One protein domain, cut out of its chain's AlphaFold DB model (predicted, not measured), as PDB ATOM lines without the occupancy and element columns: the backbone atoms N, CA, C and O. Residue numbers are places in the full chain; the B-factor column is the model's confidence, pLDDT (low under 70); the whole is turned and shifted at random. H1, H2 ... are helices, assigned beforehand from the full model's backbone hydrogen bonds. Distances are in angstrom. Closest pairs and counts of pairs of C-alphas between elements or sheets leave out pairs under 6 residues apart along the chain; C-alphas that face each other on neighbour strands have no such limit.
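AT A GLANCE: This is residues 2 to 92 of the 92 residues of an uncharacterized protein of Sphingobacteriales bacterium BACL12 MAG-120813-bin55 (UniProt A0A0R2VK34). A long helix, H4, runs alongside a shorter one, H3, which sits in the middle with H2 packed on another side of it and the short H1 near it on a third; the helices are loosely gathered, and of their pairs H2 and H3 alone touch. Between H3 and H4 the chain swings out in a wide loop, residues 49 to 71, and residues 62 to 73, the later part of this loop with the first two residues of H4, stick out from the body. The printed part has 91 residues with four named helices, in the order H1, H2, H3, H4, and no named strand; the class is all helix, though under half of the residues, 42 of 91, are in named elements. The whole is only just compact, close to loose, with a radius of gyration of the C-alphas of 14.4 A and spans of 40 by 29 by 25 A.

IN THESE COORDINATES: H4 is the longest helix, residues 72 to 90, and measures 27.6 A from C-alpha 72 at (3.414, -56.922, 32.849) to C-alpha 90 at (-3.585, -36.509, 15.678). H3, residues 38 to 48, measures 15.7 A. H2 holds residues 22 to 28, 9.7 A from first to last C-alpha. H1, residues 2 to 6, is 6.4 A long and begins with C-alpha 2 at (4.290, -36.235, 29.017).

HOW THE PARTS SIT: H4 touches no helix. H4 and H3 are close but not clearly touching, with the closest C-alphas, those of Ile 85 and Glu 41, 7.4 A apart. They run the same way at a shallow tilt of 22 degrees. H3 and H2 touch, and their closest C-alphas, those of Phe 42 and Phe 28, are 5.8 A apart. These two run opposite ways at a steep tilt of 60 degrees. H1 and H3 are close but not clearly touching; their closest C-alphas, those of Leu 6 and Tyr 44, are 7.3 A apart. H1 and H4 are only just apart, at 8.2 A, and H2 is apart from both H1 and H4. In H1, H2, H3 and H4 every O i to N i+4 pair is within hydrogen-bond range.

THE WHOLE: The two C-alphas farthest apart in the domain are those of Ser 64 and Thr 92, at 44.3 A. Residues 62 to 73, of which 72 and 73 belong to H4, stand free; the body without them spans 32 by 29 by 25 A. The links from H1 to H2, 15 residues, and from H3 to H4, 23 residues, are long, and the link from H2 to H3, 9 residues, is short. The printed part has no cut and ends at Thr 92, the chain's last residue. The mean pLDDT of the printed part is 79.7; residues 2 to 7, 11 to 14, 65, 67 and 89 to 92 are under 70.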
ATOM      1  N   THR A   2       5.680 -36.133  29.532       41.97
ATOM      2  CA  THR A   2       4.290 -36.235  29.017       41.97
ATOM      3  C   THR A   2       3.540 -34.900  28.873       41.97
ATOM      4  O   THR A   2       2.748 -34.737  27.949       41.97
ATOM      5  N   ALA A   3       3.828 -33.920  29.736       49.72
ATOM      6  CA  ALA A   3       3.163 -32.610  29.763       49.72
ATOM      7  C   ALA A   3       3.289 -31.806  28.455       49.72
ATOM      8  O   ALA A   3       2.325 -31.201  27.994       49.72
ATOM      9  N   ILE A   4       4.479 -31.838  27.845       50.44
ATOM     10  CA  ILE A   4       4.821 -31.042  26.657       50.44
ATOM     11  C   ILE A   4       4.131 -31.607  25.412       50.44
ATOM     12  O   ILE A   4       3.709 -30.855  24.540       50.44
ATOM     13  N   PHE A   5       3.959 -32.930  25.348       55.88
ATOM     14  CA  PHE A   5       3.327 -33.567  24.202       55.88
ATOM     15  C   PHE A   5       1.809 -33.466  24.223       55.88
ATOM     16  O   PHE A   5       1.250 -33.397  23.147       55.88
ATOM     17  N   LEU A   6       1.129 -33.447  25.373       63.62
ATOM     18  CA  LEU A   6      -0.339 -33.550  25.434       63.62
ATOM     19  C   LEU A   6      -1.059 -32.258  25.870       63.62
ATOM     20  O   LEU A   6      -2.284 -32.256  25.932       63.62
ATOM     21  N   GLY A   7      -0.342 -31.171  26.180       69.38
ATOM     22  CA  GLY A   7      -0.961 -29.904  26.613       69.38
ATOM     23  C   GLY A   7      -1.674 -29.991  27.970       69.38
ATOM     24  O   GLY A   7      -2.581 -29.213  28.264       69.38
ATOM     25  N   ILE A   8      -1.294 -30.965  28.799       76.00
ATOM     26  CA  ILE A   8      -1.937 -31.252  30.085       76.00
ATOM     27  C   ILE A   8      -1.396 -30.329  31.177       76.00
ATOM     28  O   ILE A   8      -0.184 -30.183  31.337       76.00
ATOM     29  N   ARG A   9      -2.306 -29.726  31.952       70.94
ATOM     30  CA  ARG A   9      -1.975 -28.745  33.005       70.94
ATOM     31  C   ARG A   9      -1.472 -29.381  34.303       70.94
ATOM     32  O   ARG A   9      -0.872 -28.694  35.121       70.94
ATOM     33  N   ILE A  10      -1.736 -30.673  34.499       73.75
ATOM     34  CA  ILE A  10      -1.284 -31.455  35.654       73.75
ATOM     35  C   ILE A  10      -0.468 -32.639  35.148       73.75
ATOM     36  O   ILE A  10      -0.880 -33.338  34.226       73.75
ATOM     37  N   THR A  11       0.698 -32.844  35.757       67.31
ATOM     38  CA  THR A  11       1.697 -33.822  35.310       67.31
ATOM     39  C   THR A  11       1.827 -35.030  36.226       67.31
ATOM     40  O   THR A  11       2.465 -36.003  35.838       67.31
ATOM     41  N   ASP A  12       1.257 -34.960  37.430       68.12
ATOM     42  CA  ASP A  12       1.331 -36.006  38.445       68.12
ATOM     43  C   ASP A  12      -0.062 -36.275  39.030       68.12
ATOM     44  O   ASP A  12      -0.716 -35.377  39.568       68.12
ATOM     45  N   THR A  13      -0.511 -37.520  38.884       67.12
ATOM     46  CA  THR A  13      -1.796 -38.040  39.363       67.12
ATOM     47  C   THR A  13      -1.609 -39.203  40.320       67.12
ATOM     48  O   THR A  13      -2.579 -39.894  40.603       67.12
ATOM     49  N   GLN A  14      -0.404 -39.440  40.859       65.38
ATOM     50  CA  GLN A  14      -0.092 -40.651  41.638       65.38
ATOM     51  C   GLN A  14      -1.011 -40.894  42.847       65.38
ATOM     52  O   GLN A  14      -1.075 -42.004  43.368       65.38
ATOM     53  N   CYS A  15      -1.753 -39.876  43.289       71.25
ATOM     54  CA  CYS A  15      -2.735 -39.987  44.367       71.25
ATOM     55  C   CYS A  15      -4.199 -40.074  43.900       71.25
ATOM     56  O   CYS A  15      -5.109 -40.083  44.738       71.25
ATOM     57  N   GLY A  16      -4.417 -40.164  42.591       77.62
ATOM     58  CA  GLY A  16      -5.704 -40.246  41.919       77.62
ATOM     59  C   GLY A  16      -6.523 -38.958  41.975       77.62
ATOM     60  O   GLY A  16      -6.152 -37.949  42.582       77.62
ATOM     61  N   LEU A  17      -7.697 -39.024  41.353       83.50
ATOM     62  CA  LEU A  17      -8.714 -37.983  41.404       83.50
ATOM     63  C   LEU A  17      -9.371 -37.947  42.789       83.50
ATOM     64  O   LEU A  17      -9.956 -38.933  43.230       83.50
ATOM     65  N   LYS A  18      -9.272 -36.808  43.484       83.69
ATOM     66  CA  LYS A  18      -9.803 -36.653  44.851       83.69
ATOM     67  C   LYS A  18     -11.219 -36.086  44.908       83.69
ATOM     68  O   LYS A  18     -11.984 -36.456  45.789       83.69
ATOM     69  N   GLY A  19     -11.569 -35.183  43.995       87.38
ATOM     70  CA  GLY A  19     -12.874 -34.529  43.992       87.38
ATOM     71  C   GLY A  19     -13.096 -33.666  42.755       87.38
ATOM     72  O   GLY A  19     -12.145 -33.260  42.087       87.38
ATOM     73  N   MET A  20     -14.365 -33.401  42.450       92.56
ATOM     74  CA  MET A  20     -14.790 -32.572  41.323       92.56
ATOM     75  C   MET A  20     -16.141 -31.907  41.608       92.56
ATOM     76  O   MET A  20     -16.920 -32.389  42.427       92.56
ATOM     77  N   ASN A  21     -16.429 -30.815  40.903       92.44
ATOM     78  CA  ASN A  21     -17.744 -30.171  40.901       92.44
ATOM     79  C   ASN A  21     -18.638 -30.729  39.770       92.44
ATOM     80  O   ASN A  21     -18.228 -31.608  39.012       92.44
ATOM     81  N   ALA A  22     -19.852 -30.189  39.617       94.56
ATOM     82  CA  ALA A  22     -20.799 -30.622  38.584       94.56
ATOM     83  C   ALA A  22     -20.241 -30.517  37.149       94.56
ATOM     84  O   ALA A  22     -20.482 -31.404  36.330       94.56
ATOM     85  N   LYS A  23     -19.447 -29.477  36.852       93.19
ATOM     86  CA  LYS A  23     -18.781 -29.328  35.547       93.19
ATOM     87  C   LYS A  23     -17.726 -30.416  35.336       93.19
ATOM     88  O   LYS A  23     -17.691 -31.039  34.282       93.19
ATOM     89  N   GLY A  24     -16.917 -30.693  36.360       92.25
ATOM     90  CA  GLY A  24     -15.939 -31.778  36.331       92.25
ATOM     91  C   GLY A  24     -16.599 -33.139  36.121       92.25
ATOM     92  O   GLY A  24     -16.109 -33.925  35.320       92.25
ATOM     93  N   ARG A  25     -17.768 -33.375  36.735       94.12
ATOM     94  CA  ARG A  25     -18.568 -34.589  36.502       94.12
ATOM     95  C   ARG A  25     -19.016 -34.709  35.048       94.12
ATOM     96  O   ARG A  25     -18.924 -35.791  34.483       94.12
ATOM     97  N   ALA A  26     -19.483 -33.623  34.437       94.50
ATOM     98  CA  ALA A  26     -19.900 -33.640  33.036       94.50
ATOM     99  C   ALA A  26     -18.740 -33.966  32.079       94.50
ATOM    100  O   ALA A  26     -18.953 -34.662  31.093       94.50
ATOM    101  N   VAL A  27     -17.521 -33.501  32.381       93.25
ATOM    102  CA  VAL A  27     -16.308 -33.856  31.620       93.25
ATOM    103  C   VAL A  27     -15.892 -35.302  31.890       93.25
ATOM    104  O   VAL A  27     -15.547 -36.024  30.962       93.25
ATOM    105  N   PHE A  28     -15.973 -35.756  33.141       92.81
ATOM    106  CA  PHE A  28     -15.653 -37.131  33.517       92.81
ATOM    107  C   PHE A  28     -16.538 -38.143  32.786       92.81
ATOM    108  O   PHE A  28     -16.047 -39.138  32.286       92.81
ATOM    109  N   LEU A  29     -17.833 -37.863  32.633       93.25
ATOM    110  CA  LEU A  29     -18.754 -38.752  31.913       93.25
ATOM    111  C   LEU A  29     -18.495 -38.845  30.397       93.25
ATOM    112  O   LEU A  29     -19.115 -39.673  29.737       93.25
ATOM    113  N   GLN A  30     -17.609 -38.014  29.840       92.25
ATOM    114  CA  GLN A  30     -17.197 -38.085  28.434       92.25
ATOM    115  C   GLN A  30     -15.997 -39.016  28.216       92.25
ATOM    116  O   GLN A  30     -15.659 -39.300  27.066       92.25
ATOM    117  N   THR A  31     -15.337 -39.485  29.284       91.06
ATOM    118  CA  THR A  31     -14.224 -40.434  29.165       91.06
ATOM    119  C   THR A  31     -14.713 -41.758  28.593       91.06
ATOM    120  O   THR A  31     -15.805 -42.225  28.920       91.06
ATOM    121  N   THR A  32     -13.890 -42.386  27.763       90.69
ATOM    122  CA  THR A  32     -14.199 -43.657  27.100       90.69
ATOM    123  C   THR A  32     -13.325 -44.811  27.576       90.69
ATOM    124  O   THR A  32     -13.616 -45.963  27.262       90.69
ATOM    125  N   ILE A  33     -12.258 -44.518  28.317       86.56
ATOM    126  CA  ILE A  33     -11.359 -45.512  28.892       86.56
ATOM    127  C   ILE A  33     -11.918 -45.965  30.239       86.56
ATOM    128  O   ILE A  33     -12.068 -45.174  31.163       86.56
ATOM    129  N   ASP A  34     -12.189 -47.260  30.363       85.38
ATOM    130  CA  ASP A  34     -12.711 -47.929  31.561       85.38
ATOM    131  C   ASP A  34     -11.610 -48.680  32.342       85.38
ATOM    132  O   ASP A  34     -11.873 -49.610  33.108       85.38
ATOM    133  N   ARG A  35     -10.348 -48.294  32.118       81.75
ATOM    134  CA  ARG A  35      -9.130 -48.919  32.665       81.75
ATOM    135  C   ARG A  35      -8.178 -47.874  33.243       81.75
ATOM    136  O   ARG A  35      -8.587 -46.742  33.455       81.75
ATOM    137  N   TYR A  36      -6.929 -48.242  33.541       78.38
ATOM    138  CA  TYR A  36      -6.041 -47.427  34.380       78.38
ATOM    139  C   TYR A  36      -5.820 -46.009  33.840       78.38
ATOM    140  O   TYR A  36      -5.755 -45.086  34.639       78.38
ATOM    141  N   LEU A  37      -5.782 -45.823  32.517       82.62
ATOM    142  CA  LEU A  37      -5.607 -44.509  31.881       82.62
ATOM    143  C   LEU A  37      -6.859 -43.614  31.821       82.62
ATOM    144  O   LEU A  37      -6.825 -42.568  31.166       82.62
ATOM    145  N   PHE A  38      -7.959 -43.985  32.484       87.69
ATOM    146  CA  PHE A  38      -9.148 -43.128  32.561       87.69
ATOM    147  C   PHE A  38      -8.827 -41.753  33.175       87.69
ATOM    148  O   PHE A  38      -9.382 -40.734  32.762       87.69
ATOM    149  N   ASP A  39      -7.908 -41.710  34.145       85.62
ATOM    150  CA  ASP A  39      -7.509 -40.487  34.837       85.62
ATOM    151  C   ASP A  39      -6.740 -39.538  33.905       85.62
ATOM    152  O   ASP A  39      -6.981 -38.329  33.908       85.62
ATOM    153  N   LEU A  40      -5.878 -40.084  33.047       85.94
ATOM    154  CA  LEU A  40      -5.142 -39.340  32.036       85.94
ATOM    155  C   LEU A  40      -6.079 -38.771  30.963       85.94
ATOM    156  O   LEU A  40      -5.952 -37.596  30.613       85.94
ATOM    157  N   GLU A  41      -7.028 -39.571  30.464       87.06
ATOM    158  CA  GLU A  41      -8.047 -39.104  29.511       87.06
ATOM    159  C   GLU A  41      -8.882 -37.977  30.125       87.06
ATOM    160  O   GLU A  41      -9.079 -36.929  29.504       87.06
ATOM    161  N   PHE A  42      -9.300 -38.142  31.380       90.38
ATOM    162  CA  PHE A  42     -10.040 -37.117  32.099       90.38
ATOM    163  C   PHE A  42      -9.250 -35.809  32.223       90.38
ATOM    164  O   PHE A  42      -9.776 -34.740  31.917       90.38
ATOM    165  N   ILE A  43      -7.982 -35.863  32.638       88.69
ATOM    166  CA  ILE A  43      -7.154 -34.662  32.829       88.69
ATOM    167  C   ILE A  43      -6.835 -33.995  31.497       88.69
ATOM    168  O   ILE A  43      -6.761 -32.763  31.439       88.69
ATOM    169  N   TYR A  44      -6.697 -34.773  30.424       87.44
ATOM    170  CA  TYR A  44      -6.592 -34.246  29.072       87.44
ATOM    171  C   TYR A  44      -7.836 -33.431  28.694       87.44
ATOM    172  O   TYR A  44      -7.703 -32.242  28.393       87.44
ATOM    173  N   LEU A  45      -9.039 -34.008  28.796       89.38
ATOM    174  CA  LEU A  45     -10.298 -33.313  28.487       89.38
ATOM    175  C   LEU A  45     -10.510 -32.081  29.381       89.38
ATOM    176  O   LEU A  45     -10.850 -30.992  28.913       89.38
ATOM    177  N   ALA A  46     -10.236 -32.229  30.675       89.94
ATOM    178  CA  ALA A  46     -10.333 -31.160  31.657       89.94
ATOM    179  C   ALA A  46      -9.351 -30.009  31.378       89.94
ATOM    180  O   ALA A  46      -9.719 -28.846  31.521       89.94
ATOM    181  N   SER A  47      -8.123 -30.308  30.933       87.75
ATOM    182  CA  SER A  47      -7.102 -29.297  30.603       87.75
ATOM    183  C   SER A  47      -7.467 -28.452  29.379       87.75
ATOM    184  O   SER A  47      -7.015 -27.310  29.276       87.75
ATOM    185  N   HIS A  48      -8.298 -28.999  28.486       86.69
ATOM    186  CA  HIS A  48      -8.769 -28.346  27.261       86.69
ATOM    187  C   HIS A  48     -10.166 -27.716  27.404       86.69
ATOM    188  O   HIS A  48     -10.648 -27.054  26.486       86.69
ATOM    189  N   THR A  49     -10.809 -27.846  28.567       88.44
ATOM    190  CA  THR A  49     -12.098 -27.209  28.859       88.44
ATOM    191  C   THR A  49     -11.871 -25.813  29.449       88.44
ATOM    192  O   THR A  49     -11.361 -25.685  30.560       88.44
ATOM    193  N   ARG A  50     -12.258 -24.747  28.726       82.81
ATOM    194  CA  ARG A  50     -11.991 -23.341  29.121       82.81
ATOM    195  C   ARG A  50     -12.505 -22.970  30.521       82.81
ATOM    196  O   ARG A  50     -11.828 -22.238  31.234       82.81
ATOM    197  N   ASP A  51     -13.641 -23.532  30.924       86.94
ATOM    198  CA  ASP A  51     -14.333 -23.202  32.179       86.94
ATOM    199  C   ASP A  51     -13.980 -24.125  33.357       86.94
ATOM    200  O   ASP A  51     -14.658 -24.103  34.393       86.94
ATOM    201  N   LEU A  52     -12.953 -24.968  33.211       89.12
ATOM    202  CA  LEU A  52     -12.540 -25.906  34.247       89.12
ATOM    203  C   LEU A  52     -11.136 -25.567  34.763       89.12
ATOM    204  O   LEU A  52     -10.167 -25.490  34.010       89.12
ATOM    205  N   GLN A  53     -11.018 -25.387  36.080       87.12
ATOM    206  CA  GLN A  53      -9.729 -25.237  36.748       87.12
ATOM    207  C   GLN A  53      -9.328 -26.551  37.414       87.12
ATOM    208  O   GLN A  53     -10.044 -27.081  38.261       87.12
ATOM    209  N   LEU A  54      -8.145 -27.039  37.053       86.94
ATOM    210  CA  LEU A  54      -7.489 -28.179  37.677       86.94
ATOM    211  C   LEU A  54      -6.537 -27.664  38.763       86.94
ATOM    212  O   LEU A  54      -5.685 -26.824  38.478       86.94
ATOM    213  N   ARG A  55      -6.680 -28.147  40.004       87.12
ATOM    214  CA  ARG A  55      -5.804 -27.776  41.126       87.12
ATOM    215  C   ARG A  55      -5.055 -29.006  41.646       87.12
ATOM    216  O   ARG A  55      -5.709 -29.896  42.192       87.12
ATOM    217  N   PRO A  56      -3.721 -29.076  41.497       84.94
ATOM    218  CA  PRO A  56      -2.938 -30.131  42.122       84.94
ATOM    219  C   PRO A  56      -2.869 -29.897  43.635       84.94
ATOM    220  O   PRO A  56      -2.767 -28.758  44.096       84.94
ATOM    221  N   HIS A  57      -2.909 -30.977  44.412       82.38
ATOM    222  CA  HIS A  57      -2.706 -30.925  45.855       82.38
ATOM    223  C   HIS A  57      -1.505 -31.794  46.216       82.38
ATOM    224  O   HIS A  57      -1.550 -33.013  46.061       82.38
ATOM    225  N   ALA A  58      -0.420 -31.151  46.648       79.81
ATOM    226  CA  ALA A  58       0.792 -31.847  47.045       79.81
ATOM    227  C   ALA A  58       0.534 -32.598  48.354       79.81
ATOM    228  O   ALA A  58       0.170 -31.990  49.360       79.81
ATOM    229  N   ILE A  59       0.727 -33.913  48.338       77.31
ATOM    230  CA  ILE A  59       0.634 -34.740  49.538       77.31
ATOM    231  C   ILE A  59       1.933 -35.501  49.761       77.31
ATOM    232  O   ILE A  59       2.621 -35.887  48.819       77.31
ATOM    233  N   ARG A  60       2.276 -35.702  51.035       77.81
ATOM    234  CA  ARG A  60       3.469 -36.445  51.440       77.81
ATOM    235  C   ARG A  60       3.087 -37.895  51.706       77.81
ATOM    236  O   ARG A  60       2.224 -38.163  52.540       77.81
ATOM    237  N   LEU A  61       3.722 -38.821  50.994       73.25
ATOM    238  CA  LEU A  61       3.542 -40.251  51.232       73.25
ATOM    239  C   LEU A  61       4.087 -40.622  52.615       73.25
ATOM    240  O   LEU A  61       5.116 -40.104  53.053       73.25
ATOM    241  N   LYS A  62       3.401 -41.542  53.296       80.38
ATOM    242  CA  LYS A  62       3.907 -42.147  54.530       80.38
ATOM    243  C   LYS A  62       5.094 -43.046  54.179       80.38
ATOM    244  O   LYS A  62       5.004 -43.824  53.230       80.38
ATOM    245  N   GLU A  63       6.175 -42.975  54.954       73.31
ATOM    246  CA  GLU A  63       7.452 -43.651  54.652       73.31
ATOM    247  C   GLU A  63       7.342 -45.179  54.494       73.31
ATOM    248  O   GLU A  63       8.156 -45.802  53.822       73.31
ATOM    249  N   SER A  64       6.298 -45.799  55.051       74.31
ATOM    250  CA  SER A  64       6.069 -47.246  54.994       74.31
ATOM    251  C   SER A  64       5.284 -47.728  53.764       74.31
ATOM    252  O   SER A  64       4.921 -48.902  53.696       74.31
ATOM    253  N   THR A  65       4.949 -46.851  52.814       69.19
ATOM    254  CA  THR A  65       4.075 -47.211  51.687       69.19
ATOM    255  C   THR A  65       4.903 -47.817  50.554       69.19
ATOM    256  O   THR A  65       5.646 -47.112  49.877       69.19
ATOM    257  N   ARG A  66       4.797 -49.135  50.336       70.25
ATOM    258  CA  ARG A  66       5.402 -49.808  49.174       70.25
ATOM    259  C   ARG A  66       4.391 -49.885  48.034       70.25
ATOM    260  O   ARG A  66       3.268 -50.333  48.240       70.25
ATOM    261  N   PHE A  67       4.801 -49.483  46.834       68.62
ATOM    262  CA  PHE A  67       3.984 -49.656  45.634       68.62
ATOM    263  C   PHE A  67       3.815 -51.141  45.297       68.62
ATOM    264  O   PHE A  67       4.775 -51.916  45.332       68.62
ATOM    265  N   THR A  68       2.593 -51.534  44.944       73.38
ATOM    266  CA  THR A  68       2.306 -52.879  44.436       73.38
ATOM    267  C   THR A  68       2.943 -53.052  43.059       73.38
ATOM    268  O   THR A  68       2.850 -52.166  42.211       73.38
ATOM    269  N   ARG A  69       3.584 -54.201  42.812       77.56
ATOM    270  CA  ARG A  69       4.117 -54.521  41.480       77.56
ATOM    271  C   ARG A  69       2.955 -54.698  40.503       77.56
ATOM    272  O   ARG A  69       2.129 -55.589  40.689       77.56
ATOM    273  N   MET A  70       2.900 -53.869  39.463       76.75
ATOM    274  CA  MET A  70       1.979 -54.083  38.346       76.75
ATOM    275  C   MET A  70       2.350 -55.353  37.581       76.75
ATOM    276  O   MET A  70       3.525 -55.652  37.375       76.75
ATOM    277  N   ASN A  71       1.333 -56.077  37.119       85.06
ATOM    278  CA  ASN A  71       1.521 -57.188  36.196       85.06
ATOM    279  C   ASN A  71       1.942 -56.647  34.814       85.06
ATOM    280  O   ASN A  71       1.343 -55.695  34.312       85.06
ATOM    281  N   ALA A  72       2.935 -57.277  34.184       84.75
ATOM    282  CA  ALA A  72       3.414 -56.922  32.849       84.75
ATOM    283  C   ALA A  72       2.306 -56.964  31.779       84.75
ATOM    284  O   ALA A  72       2.286 -56.113  30.893       84.75
ATOM    285  N   GLY A  73       1.346 -57.892  31.889       85.44
ATOM    286  CA  GLY A  73       0.210 -57.965  30.959       85.44
ATOM    287  C   GLY A  73      -0.699 -56.732  31.033       85.44
ATOM    288  O   GLY A  73      -1.108 -56.198  30.005       85.44
ATOM    289  N   ILE A  74      -0.933 -56.223  32.247       81.06
ATOM    290  CA  ILE A  74      -1.685 -54.978  32.469       81.06
ATOM    291  C   ILE A  74      -0.909 -53.793  31.885       81.06
ATOM    292  O   ILE A  74      -1.478 -52.945  31.208       81.06
ATOM    293  N   LEU A  75       0.406 -53.762  32.096       84.38
ATOM    294  CA  LEU A  75       1.290 -52.709  31.594       84.38
ATOM    295  C   LEU A  75       1.260 -52.609  30.057       84.38
ATOM    296  O   LEU A  75       1.225 -51.509  29.503       84.38
ATOM    297  N   LEU A  76       1.218 -53.755  29.370       86.00
ATOM    298  CA  LEU A  76       1.103 -53.816  27.913       86.00
ATOM    299  C   LEU A  76      -0.268 -53.324  27.428       86.00
ATOM    300  O   LEU A  76      -0.340 -52.537  26.485       86.00
ATOM    301  N   GLN A  77      -1.348 -53.739  28.094       82.69
ATOM    302  CA  GLN A  77      -2.701 -53.296  27.759       82.69
ATOM    303  C   GLN A  77      -2.863 -51.776  27.932       82.69
ATOM    304  O   GLN A  77      -3.399 -51.109  27.046       82.69
ATOM    305  N   GLU A  78      -2.338 -51.209  29.019       81.00
ATOM    306  CA  GLU A  78      -2.348 -49.757  29.224       81.00
ATOM    307  C   GLU A  78      -1.489 -49.022  28.193       81.00
ATOM    308  O   GLU A  78      -1.888 -47.973  27.695       81.00
ATOM    309  N   SER A  79      -0.360 -49.597  27.775       84.19
ATOM    310  CA  SER A  79       0.461 -49.012  26.706       84.19
ATOM    311  C   SER A  79      -0.309 -48.890  25.382       84.19
ATOM    312  O   SER A  79      -0.195 -47.877  24.694       84.19
ATOM    313  N   LEU A  80      -1.149 -49.872  25.037       84.44
ATOM    314  CA  LEU A  80      -2.008 -49.806  23.847       84.44
ATOM    315  C   LEU A  80      -3.106 -48.739  23.984       84.44
ATOM    316  O   LEU A  80      -3.351 -47.978  23.044       84.44
ATOM    317  N   ASN A  81      -3.733 -48.637  25.160       77.75
ATOM    318  CA  ASN A  81      -4.698 -47.572  25.454       77.75
ATOM    319  C   ASN A  81      -4.051 -46.181  25.346       77.75
ATOM    320  O   ASN A  81      -4.648 -45.269  24.775       77.75
ATOM    321  N   PHE A  82      -2.808 -46.028  25.803       80.94
ATOM    322  CA  PHE A  82      -2.047 -44.785  25.677       80.94
ATOM    323  C   PHE A  82      -1.830 -44.389  24.213       80.94
ATOM    324  O   PHE A  82      -2.082 -43.245  23.829       80.94
ATOM    325  N   VAL A  83      -1.439 -45.344  23.364       83.44
ATOM    326  CA  VAL A  83      -1.299 -45.118  21.918       83.44
ATOM    327  C   VAL A  83      -2.636 -44.703  21.292       83.44
ATOM    328  O   VAL A  83      -2.669 -43.783  20.475       83.44
ATOM    329  N   ARG A  84      -3.760 -45.295  21.718       77.44
ATOM    330  CA  ARG A  84      -5.104 -44.918  21.245       77.44
ATOM    331  C   ARG A  84      -5.465 -43.465  21.578       77.44
ATOM    332  O   ARG A  84      -6.037 -42.781  20.727       77.44
ATOM    333  N   ILE A  85      -5.114 -42.983  22.775       75.38
ATOM    334  CA  ILE A  85      -5.285 -41.569  23.161       75.38
ATOM    335  C   ILE A  85      -4.465 -40.668  22.230       75.38
ATOM    336  O   ILE A  85      -4.978 -39.672  21.719       75.38
ATOM    337  N   ILE A  86      -3.206 -41.034  21.969       80.50
ATOM    338  CA  ILE A  86      -2.312 -40.259  21.100       80.50
ATOM    339  C   ILE A  86      -2.853 -40.189  19.667       80.50
ATOM    340  O   ILE A  86      -2.893 -39.105  19.090       80.50
ATOM    341  N   ILE A  87      -3.308 -41.306  19.096       80.56
ATOM    342  CA  ILE A  87      -3.839 -41.343  17.724       80.56
ATOM    343  C   ILE A  87      -5.085 -40.460  17.588       80.56
ATOM    344  O   ILE A  87      -5.185 -39.693  16.633       80.56
ATOM    345  N   ARG A  88      -6.010 -40.500  18.558       72.81
ATOM    346  CA  ARG A  88      -7.194 -39.619  18.564       72.81
ATOM    347  C   ARG A  88      -6.827 -38.136  18.532       72.81
ATOM    348  O   ARG A  88      -7.521 -37.360  17.885       72.81
ATOM    349  N   ARG A  89      -5.731 -37.757  19.190       66.25
ATOM    350  CA  ARG A  89      -5.224 -36.382  19.169       66.25
ATOM    351  C   ARG A  89      -4.685 -35.953  17.802       66.25
ATOM    352  O   ARG A  89      -4.805 -34.784  17.482       66.25
ATOM    353  N   PHE A  90      -4.083 -36.849  17.021       61.62
ATOM    354  CA  PHE A  90      -3.585 -36.509  15.678       61.62
ATOM    355  C   PHE A  90      -4.670 -36.549  14.593       61.62
ATOM    356  O   PHE A  90      -4.458 -36.024  13.506       61.62
ATOM    357  N   ALA A  91      -5.809 -37.185  14.872       58.62
ATOM    358  CA  ALA A  91      -6.943 -37.282  13.954       58.62
ATOM    359  C   ALA A  91      -7.990 -36.158  14.123       58.62
ATOM    360  O   ALA A  91      -8.983 -36.161  13.398       58.62
ATOM    361  N   THR A  92      -7.791 -35.239  15.077       43.44
ATOM    362  CA  THR A  92      -8.627 -34.047  15.323       43.44
ATOM    363  C   THR A  92      -7.796 -32.797  15.076       43.44
ATOM    364  O   THR A  92      -8.347 -31.826  14.520       43.44
TER     365      THR A  92